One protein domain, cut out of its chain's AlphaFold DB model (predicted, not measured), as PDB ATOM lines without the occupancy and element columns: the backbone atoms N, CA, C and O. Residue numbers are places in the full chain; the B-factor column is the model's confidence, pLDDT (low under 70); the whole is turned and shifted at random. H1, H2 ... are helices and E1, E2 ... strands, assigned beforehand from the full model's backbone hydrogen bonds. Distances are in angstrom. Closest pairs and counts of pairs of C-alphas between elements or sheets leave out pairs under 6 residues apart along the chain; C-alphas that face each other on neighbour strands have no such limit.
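This is residues 19 to 137 of the 148 residues of an uncharacterized protein of Faecalicatena orotica (UniProt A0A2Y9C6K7). A strongly twisted sheet of four strands, E2 to E5, curled like part of a barrel, makes one end of an elongated domain, and four helices make the other end without covering the sheet. H1 and H2 form a short corner, while H3 and H4 stand apart as the two sides of an open loop whose residues 97 to 102 stick out; at the sheet's end, E1 and residues 19 to 20 pair as a small separate arm. The printed part has 119 residues, with five named strands and four named helices in the order E1 E2 E3 H1 H2 H3 H4 E4 E5; the sheet's order is E2 E3 E4 E5, antiparallel, and the class is mixed, helices and strands. The whole is loose, with a radius of gyration of the C-alphas of 17.4 A, and spans 51 by 33 by 26 A, only just elongated.

E1 is residues 29 to 32, beginning at C-alpha 29 (93.648, 2.181, 7.996). E2, residues 47 to 53, is 18.5 A long, and E3, residues 61 to 67, is 19.2 A. H1 is residues 72 to 76 and H2 residues 78 to 82. H3, residues 84 to 97, is 20.2 A long and ends at C-alpha 97 (84.376, -12.134, 27.908). H4 is residues 107 to 112. E4, residues 121 to 130, is 29.0 A long, and E5, residues 133 to 135, ends at C-alpha 135 (85.148, 13.695, 12.798).

E2 and E3 form an antiparallel hairpin at 157 degrees, with N 49 and O 64 at 2.8 A, within hydrogen-bond range. E3 and E4 are antiparallel at 145 degrees, with N 65 and O 123 at 2.9 A. E4 and E5 form a hairpin at 146 degrees, with N 130 and O 133 at 2.9 A. The pairing is staggered: E4 pairs with E3 over residues 121 to 127 and with E5 over residues 128 to 130. E2 and E5 are the edge strands. E1 pairs with no named strand; its residues 29 to 30 pair antiparallel with residues 19 to 20. The closest C-alphas of E1 and E5, those of Gln 31 and Arg 133, are 6.8 A apart. H1, H2, H3 and H4 are not on the sheet. H1 and H2 only just touch, and only at the corner by their link, with 3 pairs of C-alphas within 8 A; the closest, Ala 73 and Phe 80, are 5.4 A apart. H2 and H3 are close but not clearly touching, the closest C-alphas being those of Asp 79 and Ala 85, 5.0 A apart. H3 and H4 are apart. In H1, H2, H3 and H4 every O i to N i+4 pair is within hydrogen-bond range.

The C-alphas farthest apart, those of Lys 56 and Glu 102, are 54.2 A apart. The printed part has no cut. The link from E1 to E2, 14 residues, is long. The mean pLDDT of the printed part is 93.2, and no printed residue is under 70; the mean of H4 is 82.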
ATOM      1  N   SER A  19      87.500   3.903  10.187       93.69
ATOM      2  CA  SER A  19      88.533   3.305   9.337       93.69
ATOM      3  C   SER A  19      88.328   3.717   7.880       93.69
ATOM      4  O   SER A  19      87.194   3.864   7.417       93.69
ATOM      5  N   VAL A  20      89.423   3.891   7.140       94.19
ATOM      6  CA  VAL A  20      89.405   4.335   5.736       94.19
ATOM      7  C   VAL A  20      90.156   3.365   4.829       94.19
ATOM      8  O   VAL A  20      91.116   2.720   5.237       94.19
ATOM      9  N   SER A  21      89.702   3.249   3.584       94.81
ATOM     10  CA  SER A  21      90.342   2.442   2.543       94.81
ATOM     11  C   SER A  21      89.970   2.994   1.170       94.81
ATOM     12  O   SER A  21      88.853   3.475   0.971       94.81
ATOM     13  N   LYS A  22      90.888   2.864   0.205       94.44
ATOM     14  CA  LYS A  22      90.633   3.172  -1.212       94.44
ATOM     15  C   LYS A  22      89.813   2.086  -1.918       94.44
ATOM     16  O   LYS A  22      89.279   2.329  -2.994       94.44
ATOM     17  N   LEU A  23      89.731   0.890  -1.331       95.38
ATOM     18  CA  LEU A  23      89.073  -0.285  -1.903       95.38
ATOM     19  C   LEU A  23      88.123  -0.918  -0.880       95.38
ATOM     20  O   LEU A  23      88.416  -0.961   0.313       95.38
ATOM     21  N   TRP A  24      87.013  -1.486  -1.347       91.31
ATOM     22  CA  TRP A  24      86.003  -2.105  -0.476       91.31
ATOM     23  C   TRP A  24      86.556  -3.240   0.402       91.31
ATOM     24  O   TRP A  24      86.224  -3.348   1.577       91.31
ATOM     25  N   HIS A  25      87.437  -4.071  -0.147       94.75
ATOM     26  CA  HIS A  25      88.085  -5.182   0.562       94.75
ATOM     27  C   HIS A  25      89.338  -4.787   1.369       94.75
ATOM     28  O   HIS A  25      90.052  -5.659   1.852       94.75
ATOM     29  N   GLY A  26      89.626  -3.490   1.515       94.12
ATOM     30  CA  GLY A  26      90.824  -3.018   2.214       94.12
ATOM     31  C   GLY A  26      92.084  -2.952   1.333       94.12
ATOM     32  O   GLY A  26      91.975  -3.031   0.105       94.12
ATOM     33  N   PRO A  27      93.275  -2.786   1.944       95.62
ATOM     34  CA  PRO A  27      93.504  -2.715   3.392       95.62
ATOM     35  C   PRO A  27      92.870  -1.471   4.030       95.62
ATOM     36  O   PRO A  27      92.842  -0.401   3.425       95.62
ATOM     37  N   TYR A  28      92.358  -1.626   5.252       95.62
ATOM     38  CA  TYR A  28      91.784  -0.532   6.037       95.62
ATOM     39  C   TYR A  28      92.836   0.084   6.959       95.62
ATOM     40  O   TYR A  28      93.617  -0.629   7.583       95.62
ATOM     41  N   THR A  29      92.838   1.412   7.046       94.69
ATOM     42  CA  THR A  29      93.648   2.181   7.996       94.69
ATOM     43  C   THR A  29      92.735   2.763   9.065       94.69
ATOM     44  O   THR A  29      91.865   3.581   8.753       94.69
ATOM     45  N   VAL A  30      92.946   2.358  10.318       94.94
ATOM     46  CA  VAL A  30      92.233   2.896  11.484       94.94
ATOM     47  C   VAL A  30      92.602   4.368  11.677       94.94
ATOM     48  O   VAL A  30      93.777   4.727  11.636       94.94
ATOM     49  N   GLN A  31      91.600   5.220  11.874       93.94
ATOM     50  CA  GLN A  31      91.755   6.656  12.151       93.94
ATOM     51  C   GLN A  31      91.474   7.007  13.624       93.94
ATOM     52  O   GLN A  31      91.734   8.134  14.046       93.94
ATOM     53  N   GLY A  32      90.958   6.052  14.406       93.50
ATOM     54  CA  GLY A  32      90.606   6.220  15.816       93.50
ATOM     55  C   GLY A  32      89.171   6.706  16.026       93.50
ATOM     56  O   GLY A  32      88.314   6.538  15.154       93.50
ATOM     57  N   ASP A  33      88.915   7.285  17.199       95.69
ATOM     58  CA  ASP A  33      87.589   7.777  17.586       95.69
ATOM     59  C   ASP A  33      87.226   9.059  16.816       95.69
ATOM     60  O   ASP A  33      87.988  10.038  16.863       95.69
ATOM     61  N   PRO A  34      86.092   9.079  16.087       96.62
ATOM     62  CA  PRO A  34      85.640  10.277  15.396       96.62
ATOM     63  C   PRO A  34      85.019  11.329  16.332       96.62
ATOM     64  O   PRO A  34      84.924  12.480  15.914       96.62
ATOM     65  N   HIS A  35      84.591  10.990  17.556       97.75
ATOM     66  CA  HIS A  35      83.892  11.920  18.454       97.75
ATOM     67  C   HIS A  35      84.881  12.826  19.187       97.75
ATOM     68  O   HIS A  35      85.494  12.454  20.191       97.75
ATOM     69  N   VAL A  36      85.063  14.045  18.684       96.69
ATOM     70  CA  VAL A  36      86.055  14.958  19.256       96.69
ATOM     71  C   VAL A  36      85.569  15.521  20.585       96.69
ATOM     72  O   VAL A  36      84.417  15.915  20.734       96.69
ATOM     73  N   ASN A  37      86.472  15.599  21.562       96.00
ATOM     74  CA  ASN A  37      86.194  16.099  22.913       96.00
ATOM     75  C   ASN A  37      85.162  15.286  23.723       96.00
ATOM     76  O   ASN A  37      84.775  15.738  24.803       96.00
ATOM     77  N   ASP A  38      84.770  14.084  23.282       97.75
ATOM     78  CA  ASP A  38      83.933  13.196  24.091       97.75
ATOM     79  C   ASP A  38      84.728  12.548  25.236       97.75
ATOM     80  O   ASP A  38      85.219  11.420  25.147       97.75
ATOM     81  N   LYS A  39      84.845  13.260  26.356       97.62
ATOM     82  CA  LYS A  39      85.515  12.741  27.559       97.62
ATOM     83  C   LYS A  39      84.776  11.567  28.198       97.62
ATOM     84  O   LYS A  39      85.411  10.781  28.896       97.62
ATOM     85  N   SER A  40      83.476  11.420  27.928       97.69
ATOM     86  CA  SER A  40      82.689  10.315  28.476       97.69
ATOM     87  C   SER A  40      83.083   8.966  27.882       97.69
ATOM     88  O   SER A  40      82.847   7.936  28.513       97.69
ATOM     89  N   ARG A  41      83.723   8.967  26.700       97.12
ATOM     90  CA  ARG A  41      84.075   7.756  25.949       97.12
ATOM     91  C   ARG A  41      82.832   6.932  25.599       97.12
ATOM     92  O   ARG A  41      82.859   5.707  25.649       97.12
ATOM     93  N   THR A  42      81.739   7.607  25.251       97.00
ATOM     94  CA  THR A  42      80.441   6.978  24.958       97.00
ATOM     95  C   THR A  42      79.874   7.379  23.597       97.00
ATOM     96  O   THR A  42      78.679   7.218  23.359       97.00
ATOM     97  N   SER A  43      80.697   7.927  22.699       97.50
ATOM     98  CA  SER A  43      80.232   8.469  21.417       97.50
ATOM     99  C   SER A  43      79.082   9.471  21.610       97.50
ATOM    100  O   SER A  43      78.067   9.413  20.922       97.50
ATOM    101  N   PHE A  44      79.197  10.343  22.617       97.75
ATOM    102  CA  PHE A  44      78.127  11.242  23.075       97.75
ATOM    103  C   PHE A  44      76.819  10.526  23.474       97.75
ATOM    104  O   PHE A  44      75.717  10.923  23.076       97.75
ATOM    105  N   ASN A  45      76.925   9.484  24.302       97.31
ATOM    106  CA  ASN A  45      75.816   8.638  24.753       97.31
ATOM    107  C   ASN A  45      75.003   8.044  23.585       97.31
ATOM    108  O   ASN A  45      73.775   8.166  23.554       97.31
ATOM    109  N   CYS A  46      75.672   7.462  22.587       96.75
ATOM    110  CA  CYS A  46      74.992   6.758  21.498       96.75
ATOM    111  C   CYS A  46      75.840   5.631  20.895       96.75
ATOM    112  O   CYS A  46      77.017   5.472  21.212       96.75
ATOM    113  N   GLN A  47      75.230   4.850  20.005       95.88
ATOM    114  CA  GLN A  47      75.920   3.912  19.124       95.88
ATOM    115  C   GLN A  47      75.534   4.200  17.672       95.88
ATOM    116  O   GLN A  47      74.349   4.246  17.349       95.88
ATOM    117  N   ILE A  48      76.520   4.407  16.793       96.81
ATOM    118  CA  ILE A  48      76.269   4.740  15.382       96.81
ATOM    119  C   ILE A  48      75.641   3.544  14.659       96.81
ATOM    120  O   ILE A  48      76.225   2.465  14.600       96.81
ATOM    121  N   THR A  49      74.470   3.768  14.063       96.12
ATOM    122  CA  THR A  49      73.646   2.736  13.417       96.12
ATOM    123  C   THR A  49      73.656   2.858  11.891       96.12
ATOM    124  O   THR A  49      73.583   1.867  11.167       96.12
ATOM    125  N   SER A  50      73.789   4.081  11.361       97.25
ATOM    126  CA  SER A  50      73.799   4.329   9.916       97.25
ATOM    127  C   SER A  50      74.487   5.644   9.565       97.25
ATOM    128  O   SER A  50      74.551   6.563  10.378       97.25
ATOM    129  N   VAL A  51      74.975   5.748   8.329       97.50
ATOM    130  CA  VAL A  51      75.491   6.992   7.747       97.50
ATOM    131  C   VAL A  51      74.912   7.160   6.350       97.50
ATOM    132  O   VAL A  51      75.017   6.258   5.518       97.50
ATOM    133  N   PHE A  52      74.348   8.330   6.061       97.19
ATOM    134  CA  PHE A  52      73.811   8.648   4.740       97.19
ATOM    135  C   PHE A  52      74.255  10.031   4.268       97.19
ATOM    136  O   PHE A  52      74.499  10.939   5.059       97.19
ATOM    137  N   LYS A  53      74.374  10.192   2.947       96.94
ATOM    138  CA  LYS A  53      74.702  11.476   2.323       96.94
ATOM    139  C   LYS A  53      73.425  12.270   2.083       96.94
ATOM    140  O   LYS A  53      72.469  11.739   1.514       96.94
ATOM    141  N   HIS A  54      73.417  13.545   2.452       96.56
ATOM    142  CA  HIS A  54      72.302  14.420   2.120       96.56
ATOM    143  C   HIS A  54      72.251  14.663   0.595       96.56
ATOM    144  O   HIS A  54      73.265  15.015  -0.008       96.56
ATOM    145  N   PRO A  55      71.087  14.518  -0.067       96.00
ATOM    146  CA  PRO A  55      71.018  14.481  -1.533       96.00
ATOM    147  C   PRO A  55      71.239  15.836  -2.216       96.00
ATOM    148  O   PRO A  55      71.517  15.881  -3.410       96.00
ATOM    149  N   LYS A  56      71.073  16.944  -1.482       95.94
ATOM    150  CA  LYS A  56      71.142  18.316  -2.023       95.94
ATOM    151  C   LYS A  56      72.234  19.182  -1.399       95.94
ATOM    152  O   LYS A  56      72.315  20.354  -1.739       95.94
ATOM    153  N   LYS A  57      73.000  18.635  -0.453       95.06
ATOM    154  CA  LYS A  57      74.039  19.370   0.273       95.06
ATOM    155  C   LYS A  57      75.385  18.763  -0.069       95.06
ATOM    156  O   LYS A  57      75.529  17.537  -0.090       95.06
ATOM    157  N   LYS A  58      76.340  19.610  -0.409       91.62
ATOM    158  CA  LYS A  58      77.685  19.215  -0.787       91.62
ATOM    159  C   LYS A  58      78.403  18.692   0.452       91.62
ATOM    160  O   LYS A  58      78.411  19.328   1.495       91.62
ATOM    161  N   ASP A  59      78.964  17.494   0.320       89.19
ATOM    162  CA  ASP A  59      79.798  16.834   1.332       89.19
ATOM    163  C   ASP A  59      79.194  16.737   2.748       89.19
ATOM    164  O   ASP A  59      79.904  16.481   3.716       89.19
ATOM    165  N   LEU A  60      77.864  16.835   2.864       95.19
ATOM    166  CA  LEU A  60      77.138  16.588   4.105       95.19
ATOM    167  C   LEU A  60      76.769  15.107   4.207       95.19
ATOM    168  O   LEU A  60      75.886  14.610   3.500       95.19
ATOM    169  N   TYR A  61      77.435  14.424   5.129       97.19
ATOM    170  CA  TYR A  61      77.077  13.087   5.585       97.19
ATOM    171  C   TYR A  61      76.507  13.194   6.992       97.19
ATOM    172  O   TYR A  61      77.003  13.969   7.803       97.19
ATOM    173  N   ILE A  62      75.460  12.429   7.272       98.31
ATOM    174  CA  ILE A  62      74.768  12.445   8.556       98.31
ATOM    175  C   ILE A  62      74.884  11.051   9.155       98.31
ATOM    176  O   ILE A  62      74.482  10.073   8.519       98.31
ATOM    177  N   ALA A  63      75.457  10.968  10.354       98.12
ATOM    178  CA  ALA A  63      75.448   9.760  11.161       98.12
ATOM    179  C   ALA A  63      74.183   9.735  12.022       98.12
ATOM    180  O   ALA A  63      73.883  10.706  12.714       98.12
ATOM    181  N   LEU A  64      73.461   8.620  11.976       98.19
ATOM    182  CA  LEU A  64      72.384   8.300  12.901       98.19
ATOM    183  C   LEU A  64      72.962   7.437  14.020       98.19
ATOM    184  O   LEU A  64      73.632   6.440  13.740       98.19
ATOM    185  N   GLY A  65      72.693   7.812  15.264       97.44
ATOM    186  CA  GLY A  65      73.043   7.039  16.446       97.44
ATOM    187  C   GLY A  65      71.815   6.676  17.268       97.44
ATOM    188  O   GLY A  65      70.935   7.513  17.472       97.44
ATOM    189  N   ASP A  66      71.791   5.445  17.768       96.94
ATOM    190  CA  ASP A  66      70.800   4.972  18.729       96.94
ATOM    191  C   ASP A  66      71.268   5.330  20.148       96.94
ATOM    192  O   ASP A  66      72.375   4.976  20.569       96.94
ATOM    193  N   ARG A  67      70.429   6.036  20.908       96.44
ATOM    194  CA  ARG A  67      70.638   6.337  22.328       96.44
ATOM    195  C   ARG A  67      69.800   5.373  23.160       96.44
ATOM    196  O   ARG A  67      68.679   5.676  23.566       96.44
ATOM    197  N   TRP A  68      70.363   4.194  23.415       94.75
ATOM    198  CA  TRP A  68      69.676   3.126  24.149       94.75
ATOM    199  C   TRP A  68      69.349   3.498  25.600       94.75
ATOM    200  O   TRP A  68      68.280   3.137  26.089       94.75
ATOM    201  N   LEU A  69      70.251   4.236  26.259       94.38
ATOM    202  CA  LEU A  69      70.150   4.674  27.654       94.38
ATOM    203  C   LEU A  69      70.088   6.214  27.737       94.38
ATOM    204  O   LEU A  69      71.110   6.862  27.980       94.38
ATOM    205  N   PRO A  70      68.918   6.840  27.516       95.25
ATOM    206  CA  PRO A  70      68.808   8.301  27.471       95.25
ATOM    207  C   PRO A  70      69.192   8.986  28.787       95.25
ATOM    208  O   PRO A  70      69.815  10.047  28.758       95.25
ATOM    209  N   ASP A  71      68.888   8.358  29.924       94.75
ATOM    210  CA  ASP A  71      69.148   8.895  31.261       94.75
ATOM    211  C   ASP A  71      70.561   8.589  31.794       94.75
ATOM    212  O   ASP A  71      70.904   9.056  32.878       94.75
ATOM    213  N   LEU A  72      71.422   7.885  31.042       94.38
ATOM    214  CA  LEU A  72      72.737   7.431  31.532       94.38
ATOM    215  C   LEU A  72      73.591   8.569  32.113       94.38
ATOM    216  O   LEU A  72      74.151   8.440  33.196       94.38
ATOM    217  N   ALA A  73      73.658   9.708  31.419       96.00
ATOM    218  CA  ALA A  73      74.428  10.862  31.887       96.00
ATOM    219  C   ALA A  73      73.894  11.439  33.207       96.00
ATOM    220  O   ALA A  73      74.660  11.912  34.043       96.00
ATOM    221  N   LYS A  74      72.575  11.382  33.406       96.25
ATOM    222  CA  LYS A  74      71.914  11.836  34.630       96.25
ATOM    223  C   LYS A  74      72.116  10.844  35.775       96.25
ATOM    224  O   LYS A  74      72.294  11.275  36.909       96.25
ATOM    225  N   GLU A  75      72.062   9.548  35.486       94.19
ATOM    226  CA  GLU A  75      72.226   8.476  36.473       94.19
ATOM    227  C   GLU A  75      73.664   8.394  37.001       94.19
ATOM    228  O   GLU A  75      73.868   8.283  38.208       94.19
ATOM    229  N   GLU A  76      74.654   8.512  36.116       95.81
ATOM    230  CA  GLU A  76      76.079   8.402  36.458       95.81
ATOM    231  C   GLU A  76      76.709   9.750  36.875       95.81
ATOM    232  O   GLU A  76      77.777   9.783  37.487       95.81
ATOM    233  N   GLY A  77      76.072  10.885  36.564       97.94
ATOM    234  CA  GLY A  77      76.535  12.217  36.967       97.94
ATOM    235  C   GLY A  77      77.949  12.547  36.466       97.94
ATOM    236  O   GLY A  77      78.274  12.357  35.298       97.94
ATOM    237  N   GLU A  78      78.820  13.044  37.349       98.00
ATOM    238  CA  GLU A  78      80.208  13.409  37.003       98.00
ATOM    239  C   GLU A  78      81.038  12.226  36.473       98.00
ATOM    240  O   GLU A  78      81.967  12.405  35.674       98.00
ATOM    241  N   ASP A  79      80.693  10.996  36.861       98.06
ATOM    242  CA  ASP A  79      81.377   9.802  36.369       98.06
ATOM    243  C   ASP A  79      81.088   9.547  34.888       98.06
ATOM    244  O   ASP A  79      81.943   8.996  34.187       98.06
ATOM    245  N   PHE A  80      79.928   9.988  34.388       98.12
ATOM    246  CA  PHE A  80      79.641   9.981  32.959       98.12
ATOM    247  C   PHE A  80      80.615  10.898  32.223       98.12
ATOM    248  O   PHE A  80      81.347  10.454  31.343       98.12
ATOM    249  N   TYR A  81      80.673  12.175  32.608       97.31
ATOM    250  CA  TYR A  81      81.444  13.189  31.884       97.31
ATOM    251  C   TYR A  81      82.961  12.997  31.988       97.31
ATOM    252  O   TYR A  81      83.696  13.384  31.078       97.31
ATOM    253  N   SER A  82      83.441  12.387  33.072       97.88
ATOM    254  CA  SER A  82      84.855  12.038  33.246       97.88
ATOM    255  C   SER A  82      85.272  10.746  32.527       97.88
ATOM    256  O   SER A  82      86.468  10.466  32.431       97.88
ATOM    257  N   GLY A  83      84.309   9.952  32.043       97.31
ATOM    258  CA  GLY A  83      84.545   8.632  31.454       97.31
ATOM    259  C   GLY A  83      84.811   7.525  32.481       97.31
ATOM    260  O   GLY A  83      85.115   6.391  32.099       97.31
ATOM    261  N   ALA A  84      84.685   7.818  33.780       97.88
ATOM    262  CA  ALA A  84      84.835   6.835  34.850       97.88
ATOM    263  C   ALA A  84      83.735   5.762  34.800       97.88
ATOM    264  O   ALA A  84      84.032   4.579  34.981       97.88
ATOM    265  N   ALA A  85      82.496   6.153  34.484       95.38
ATOM    266  CA  ALA A  85      81.376   5.231  34.298       95.38
ATOM    267  C   ALA A  85      81.666   4.227  33.172       95.38
ATOM    268  O   ALA A  85      81.619   3.013  33.387       95.38
ATOM    269  N   TYR A  86      82.094   4.723  32.004       95.06
ATOM    270  CA  TYR A  86      82.530   3.869  30.899       95.06
ATOM    271  C   TYR A  86      83.677   2.940  31.317       95.06
ATOM    272  O   TYR A  86      83.619   1.745  31.040       95.06
ATOM    273  N   ALA A  87      84.702   3.445  32.012       95.88
ATOM    274  CA  ALA A  87      85.842   2.626  32.425       95.88
ATOM    275  C   ALA A  87      85.432   1.461  33.346       95.88
ATOM    276  O   ALA A  87      85.933   0.346  33.176       95.88
ATOM    277  N   ARG A  88      84.494   1.689  34.279       92.94
ATOM    278  CA  ARG A  88      83.927   0.629  35.132       92.94
ATOM    279  C   ARG A  88      83.212  -0.436  34.307       92.94
ATOM    280  O   ARG A  88      83.497  -1.623  34.458       92.94
ATOM    281  N   VAL A  89      82.303  -0.010  33.432       90.44
ATOM    282  CA  VAL A  89      81.493  -0.918  32.609       90.44
ATOM    283  C   VAL A  89      82.369  -1.689  31.622       90.44
ATOM    284  O   VAL A  89      82.232  -2.903  31.496       90.44
ATOM    285  N   HIS A  90      83.328  -1.020  30.985       91.62
ATOM    286  CA  HIS A  90      84.272  -1.639  30.061       91.62
ATOM    287  C   HIS A  90      85.110  -2.728  30.734       91.62
ATOM    288  O   HIS A  90      85.220  -3.825  30.190       91.62
ATOM    289  N   LYS A  91      85.647  -2.459  31.934       91.00
ATOM    290  CA  LYS A  91      86.403  -3.452  32.707       91.00
ATOM    291  C   LYS A  91      85.562  -4.700  32.983       91.00
ATOM    292  O   LYS A  91      86.021  -5.810  32.746       91.00
ATOM    293  N   LYS A  92      84.314  -4.510  33.411       87.38
ATOM    294  CA  LYS A  92      83.383  -5.611  33.679       87.38
ATOM    295  C   LYS A  92      83.082  -6.430  32.424       87.38
ATOM    296  O   LYS A  92      83.065  -7.651  32.484       87.38
ATOM    297  N   PHE A  93      82.882  -5.780  31.276       87.44
ATOM    298  CA  PHE A  93      82.713  -6.494  30.011       87.44
ATOM    299  C   PHE A  93      83.965  -7.283  29.616       87.44
ATOM    300  O   PHE A  93      83.824  -8.401  29.135       87.44
ATOM    301  N   GLN A  94      85.169  -6.751  29.844       88.81
ATOM    302  CA  GLN A  94      86.391  -7.524  29.610       88.81
ATOM    303  C   GLN A  94      86.439  -8.778  30.483       88.81
ATOM    304  O   GLN A  94      86.695  -9.851  29.957       88.81
ATOM    305  N   GLU A  95      86.115  -8.665  31.773       89.62
ATOM    306  CA  GLU A  95      86.066  -9.812  32.689       89.62
ATOM    307  C   GLU A  95      85.005 -10.849  32.280       89.62
ATOM    308  O   GLU A  95      85.260 -12.043  32.368       89.62
ATOM    309  N   ILE A  96      83.838 -10.415  31.787       86.12
ATOM    310  CA  ILE A  96      82.770 -11.311  31.304       86.12
ATOM    311  C   ILE A  96      83.205 -12.124  30.076       86.12
ATOM    312  O   ILE A  96      82.781 -13.267  29.911       86.12
ATOM    313  N   PHE A  97      83.985 -11.521  29.178       85.31
ATOM    314  CA  PHE A  97      84.376 -12.134  27.908       85.31
ATOM    315  C   PHE A  97      85.781 -12.751  27.922       85.31
ATOM    316  O   PHE A  97      86.211 -13.284  26.896       85.31
ATOM    317  N   ASP A  98      86.486 -12.694  29.052       88.56
ATOM    318  CA  ASP A  98      87.773 -13.356  29.243       88.56
ATOM    319  C   ASP A  98      87.550 -14.824  29.655       88.56
ATOM    320  O   ASP A  98      86.983 -15.080  30.720       88.56
ATOM    321  N   PRO A  99      87.980 -15.809  28.843       89.06
ATOM    322  CA  PRO A  99      87.784 -17.222  29.160       89.06
ATOM    323  C   PRO A  99      88.582 -17.698  30.384       89.06
ATOM    324  O   PRO A  99      88.262 -18.755  30.926       89.06
ATOM    325  N   GLU A 100      89.605 -16.956  30.817       94.31
ATOM    326  CA  GLU A 100      90.440 -17.303  31.973       94.31
ATOM    327  C   GLU A 100      89.859 -16.784  33.301       94.31
ATOM    328  O   GLU A 100      90.362 -17.121  34.376       94.31
ATOM    329  N   ILE A 101      88.804 -15.963  33.249       89.81
ATOM    330  CA  ILE A 101      88.170 -15.364  34.424       89.81
ATOM    331  C   ILE A 101      86.831 -16.057  34.691       89.81
ATOM    332  O   ILE A 101      85.909 -16.026  33.879       89.81
ATOM    333  N   GLU A 102      86.687 -16.652  35.877       87.38
ATOM    334  CA  GLU A 102      85.392 -17.159  36.341       87.38
ATOM    335  C   GLU A 102      84.505 -15.982  36.773       87.38
ATOM    336  O   GLU A 102      84.544 -15.519  37.916       87.38
ATOM    337  N   PHE A 103      83.715 -15.459  35.835       83.12
ATOM    338  CA  PHE A 103      82.775 -14.379  36.112       83.12
ATOM    339  C   PHE A 103      81.507 -14.907  36.799       83.12
ATOM    340  O   PHE A 103      80.740 -15.685  36.227       83.12
ATOM    341  N   VAL A 104      81.243 -14.437  38.020       86.00
ATOM    342  CA  VAL A 104      80.010 -14.749  38.756       86.00
ATOM    343  C   VAL A 104      78.982 -13.649  38.517       86.00
ATOM    344  O   VAL A 104      79.141 -12.529  38.989       86.00
ATOM    345  N   PHE A 105      77.899 -13.988  37.820       82.38
ATOM    346  CA  PHE A 105      76.804 -13.060  37.543       82.38
ATOM    347  C   PHE A 105      75.966 -12.791  38.801       82.38
ATOM    348  O   PHE A 105      75.310 -13.691  39.331       82.38
ATOM    349  N   THR A 106      75.981 -11.549  39.283       87.19
ATOM    350  CA  THR A 106      75.297 -11.132  40.514       87.19
ATOM    351  C   THR A 106      73.882 -10.594  40.253       87.19
ATOM    352  O   THR A 106      73.504 -10.254  39.131       87.19
ATOM    353  N   GLU A 107      73.072 -10.459  41.308       86.31
ATOM    354  CA  GLU A 107      71.767  -9.784  41.202       86.31
ATOM    355  C   GLU A 107      71.888  -8.304  40.819       86.31
ATOM    356  O   GLU A 107      70.983  -7.745  40.196       86.31
ATOM    357  N   GLU A 108      72.983  -7.653  41.210       83.69
ATOM    358  CA  GLU A 108      73.267  -6.272  40.834       83.69
ATOM    359  C   GLU A 108      73.527  -6.171  39.329       83.69
ATOM    360  O   GLU A 108      72.956  -5.307  38.666       83.69
ATOM    361  N   ASP A 109      74.268  -7.127  38.765       80.56
ATOM    362  CA  ASP A 109      74.490  -7.236  37.320       80.56
ATOM    363  C   ASP A 109      73.172  -7.450  36.579       80.56
ATOM    364  O   ASP A 109      72.894  -6.774  35.589       80.56
ATOM    365  N   ALA A 110      72.316  -8.329  37.107       81.44
ATOM    366  CA  ALA A 110      70.988  -8.570  36.560       81.44
ATOM    367  C   ALA A 110      70.136  -7.294  36.536       81.44
ATOM    368  O   ALA A 110      69.416  -7.058  35.567       81.44
ATOM    369  N   LYS A 111      70.200  -6.470  37.590       81.12
ATOM    370  CA  LYS A 111      69.489  -5.184  37.661       81.12
ATOM    371  C   LYS A 111      70.081  -4.159  36.699       81.12
ATOM    372  O   LYS A 111      69.312  -3.516  35.996       81.12
ATOM    373  N   ALA A 112      71.405  -4.055  36.618       75.94
ATOM    374  CA  ALA A 112      72.091  -3.158  35.687       75.94
ATOM    375  C   ALA A 112      71.818  -3.518  34.213       75.94
ATOM    376  O   ALA A 112      71.825  -2.650  33.346       75.94
ATOM    377  N   MET A 113      71.521  -4.789  33.923       74.56
ATOM    378  CA  MET A 113      71.102  -5.255  32.599       74.56
ATOM    379  C   MET A 113      69.596  -5.096  32.321       74.56
ATOM    380  O   MET A 113      69.142  -5.442  31.230       74.56
ATOM    381  N   ARG A 114      68.784  -4.586  33.262       76.88
ATOM    382  CA  ARG A 114      67.355  -4.324  33.011       76.88
ATOM    383  C   ARG A 114      67.168  -3.000  32.302       76.88
ATOM    384  O   ARG A 114      67.107  -1.943  32.918       76.88
ATOM    385  N   ILE A 115      66.998  -3.093  30.994       79.00
ATOM    386  CA  ILE A 115      66.941  -1.933  30.115       79.00
ATOM    387  C   ILE A 115      65.542  -1.816  29.553       79.00
ATOM    388  O   ILE A 115      64.972  -2.790  29.061       79.00
ATOM    389  N   ASN A 116      65.001  -0.605  29.597       87.19
ATOM    390  CA  ASN A 116      63.751  -0.296  28.938       87.19
ATOM    391  C   ASN A 116      64.025   0.363  27.582       87.19
ATOM    392  O   ASN A 116      64.032   1.587  27.468       87.19
ATOM    393  N   SER A 117      64.210  -0.449  26.542       87.38
ATOM    394  CA  SER A 117      64.486   0.047  25.187       87.38
ATOM    395  C   SER A 117      63.319   0.814  24.552       87.38
ATOM    396  O   SER A 117      63.483   1.412  23.497       87.38
ATOM    397  N   SER A 118      62.129   0.827  25.172       93.25
ATOM    398  CA  SER A 118      61.024   1.678  24.703       93.25
ATOM    399  C   SER A 118      61.245   3.166  24.994       93.25
ATOM    400  O   SER A 118      60.544   3.998  24.427       93.25
ATOM    401  N   LEU A 119      62.214   3.498  25.856       94.69
ATOM    402  CA  LEU A 119      62.628   4.873  26.146       94.69
ATOM    403  C   LEU A 119      63.775   5.350  25.253       94.69
ATOM    404  O   LEU A 119      64.192   6.495  25.378       94.69
ATOM    405  N   SER A 120      64.323   4.482  24.403       95.12
ATOM    406  CA  SER A 120      65.466   4.833  23.570       95.12
ATOM    407  C   SER A 120      65.135   5.974  22.614       95.12
ATOM    408  O   SER A 120      64.012   6.094  22.123       95.12
ATOM    409  N   ASP A 121      66.140   6.801  22.362       96.44
ATOM    410  CA  ASP A 121      66.041   7.989  21.522       96.44
ATOM    411  C   ASP A 121      67.088   7.930  20.400       96.44
ATOM    412  O   ASP A 121      67.864   6.975  20.305       96.44
ATOM    413  N   TYR A 122      67.133   8.955  19.559       96.94
ATOM    414  CA  TYR A 122      68.060   9.056  18.444       96.94
ATOM    415  C   TYR A 122      68.872  10.339  18.520       96.94
ATOM    416  O   TYR A 122      68.405  11.384  18.968       96.94
ATOM    417  N   VAL A 123      70.091  10.277  18.000       97.75
ATOM    418  CA  VAL A 123      70.930  11.455  17.787       97.75
ATOM    419  C   VAL A 123      71.436  11.482  16.352       97.75
ATOM    420  O   VAL A 123      71.712  10.445  15.750       97.75
ATOM    421  N   TRP A 124      71.486  12.681  15.778       98.25
ATOM    422  CA  TRP A 124      71.855  12.902  14.386       98.25
ATOM    423  C   TRP A 124      73.051  13.840  14.342       98.25
ATOM    424  O   TRP A 124      72.948  14.993  14.766       98.25
ATOM    425  N   PHE A 125      74.165  13.358  13.798       98.06
ATOM    426  CA  PHE A 125      75.404  14.118  13.726       98.06
ATOM    427  C   PHE A 125      75.767  14.474  12.288       98.06
ATOM    428  O   PHE A 125      75.904  13.568  11.459       98.06
ATOM    429  N   PRO A 126      76.006  15.757  11.978       97.56
ATOM    430  CA  PRO A 126      76.684  16.111  10.747       97.56
ATOM    431  C   PRO A 126      78.156  15.693  10.856       97.56
ATOM    432  O   PRO A 126      78.888  16.151  11.733       97.56
ATOM    433  N   ILE A 127      78.600  14.821   9.955       97.00
ATOM    434  CA  ILE A 127      80.001  14.408   9.858       97.00
ATOM    435  C   ILE A 127      80.781  15.503   9.134       97.00
ATOM    436  O   ILE A 127      80.373  15.985   8.073       97.00
ATOM    437  N   ARG A 128      81.930  15.869   9.696       94.62
ATOM    438  CA  ARG A 128      82.879  16.819   9.116       94.62
ATOM    439  C   ARG A 128      84.151  16.083   8.697       94.62
ATOM    440  O   ARG A 128      84.428  14.981   9.174       94.62
ATOM    441  N   PHE A 129      84.910  16.686   7.788       93.12
ATOM    442  CA  PHE A 129      86.113  16.084   7.221       93.12
ATOM    443  C   PHE A 129      87.290  17.055   7.299       93.12
ATOM    444  O   PHE A 129      87.159  18.215   6.909       93.12
ATOM    445  N   ASP A 130      88.433  16.561   7.766       91.62
ATOM    446  CA  ASP A 130      89.741  17.207   7.654       91.62
ATOM    447  C   ASP A 130      90.666  16.285   6.846       91.62
ATOM    448  O   ASP A 130      91.125  15.242   7.324       91.62
ATOM    449  N   GLY A 131      90.850  16.606   5.564       90.62
ATOM    450  CA  GLY A 131      91.480  15.699   4.606       90.62
ATOM    451  C   GLY A 131      90.721  14.369   4.501       90.62
ATOM    452  O   GLY A 131      89.548  14.341   4.133       90.62
ATOM    453  N   GLU A 132      91.394  13.261   4.816       87.19
ATOM    454  CA  GLU A 132      90.796  11.914   4.834       87.19
ATOM    455  C   GLU A 132      90.149  11.554   6.187       87.19
ATOM    456  O   GLU A 132      89.509  10.505   6.305       87.19
ATOM    457  N   ARG A 133      90.286  12.405   7.214       90.75
ATOM    458  CA  ARG A 133      89.791  12.132   8.566       90.75
ATOM    459  C   ARG A 133      88.357  12.625   8.735       90.75
ATOM    460  O   ARG A 133      88.098  13.824   8.668       90.75
ATOM    461  N   ALA A 134      87.443  11.705   9.024       93.88
ATOM    462  CA  ALA A 134      86.095  12.035   9.476       93.88
ATOM    463  C   ALA A 134      86.090  12.333  10.982       93.88
ATOM    464  O   ALA A 134      86.741  11.625  11.756       93.88
ATOM    465  N   TYR A 135      85.341  13.352  11.393       96.25
ATOM    466  CA  TYR A 135      85.148  13.695  12.798       96.25
ATOM    467  C   TYR A 135      83.724  14.197  13.068       96.25
ATOM    468  O   TYR A 135      83.018  14.654  12.166       96.25
ATOM    469  N   ILE A 136      83.301  14.067  14.323       97.94
ATOM    470  CA  ILE A 136      81.975  14.411  14.831       97.94
ATOM    471  C   ILE A 136      82.156  15.313  16.049       97.94
ATOM    472  O   ILE A 136      82.790  14.926  17.029       97.94
ATOM    473  N   GLU A 137      81.572  16.504  15.983       97.06
ATOM    474  CA  GLU A 137      81.493  17.460  17.090       97.06
ATOM    475  C   GLU A 137      80.093  17.425  17.697       97.06
ATOM    476  O   GLU A 137      79.097  17.411  16.968       97.06
TER     477      GLU A 137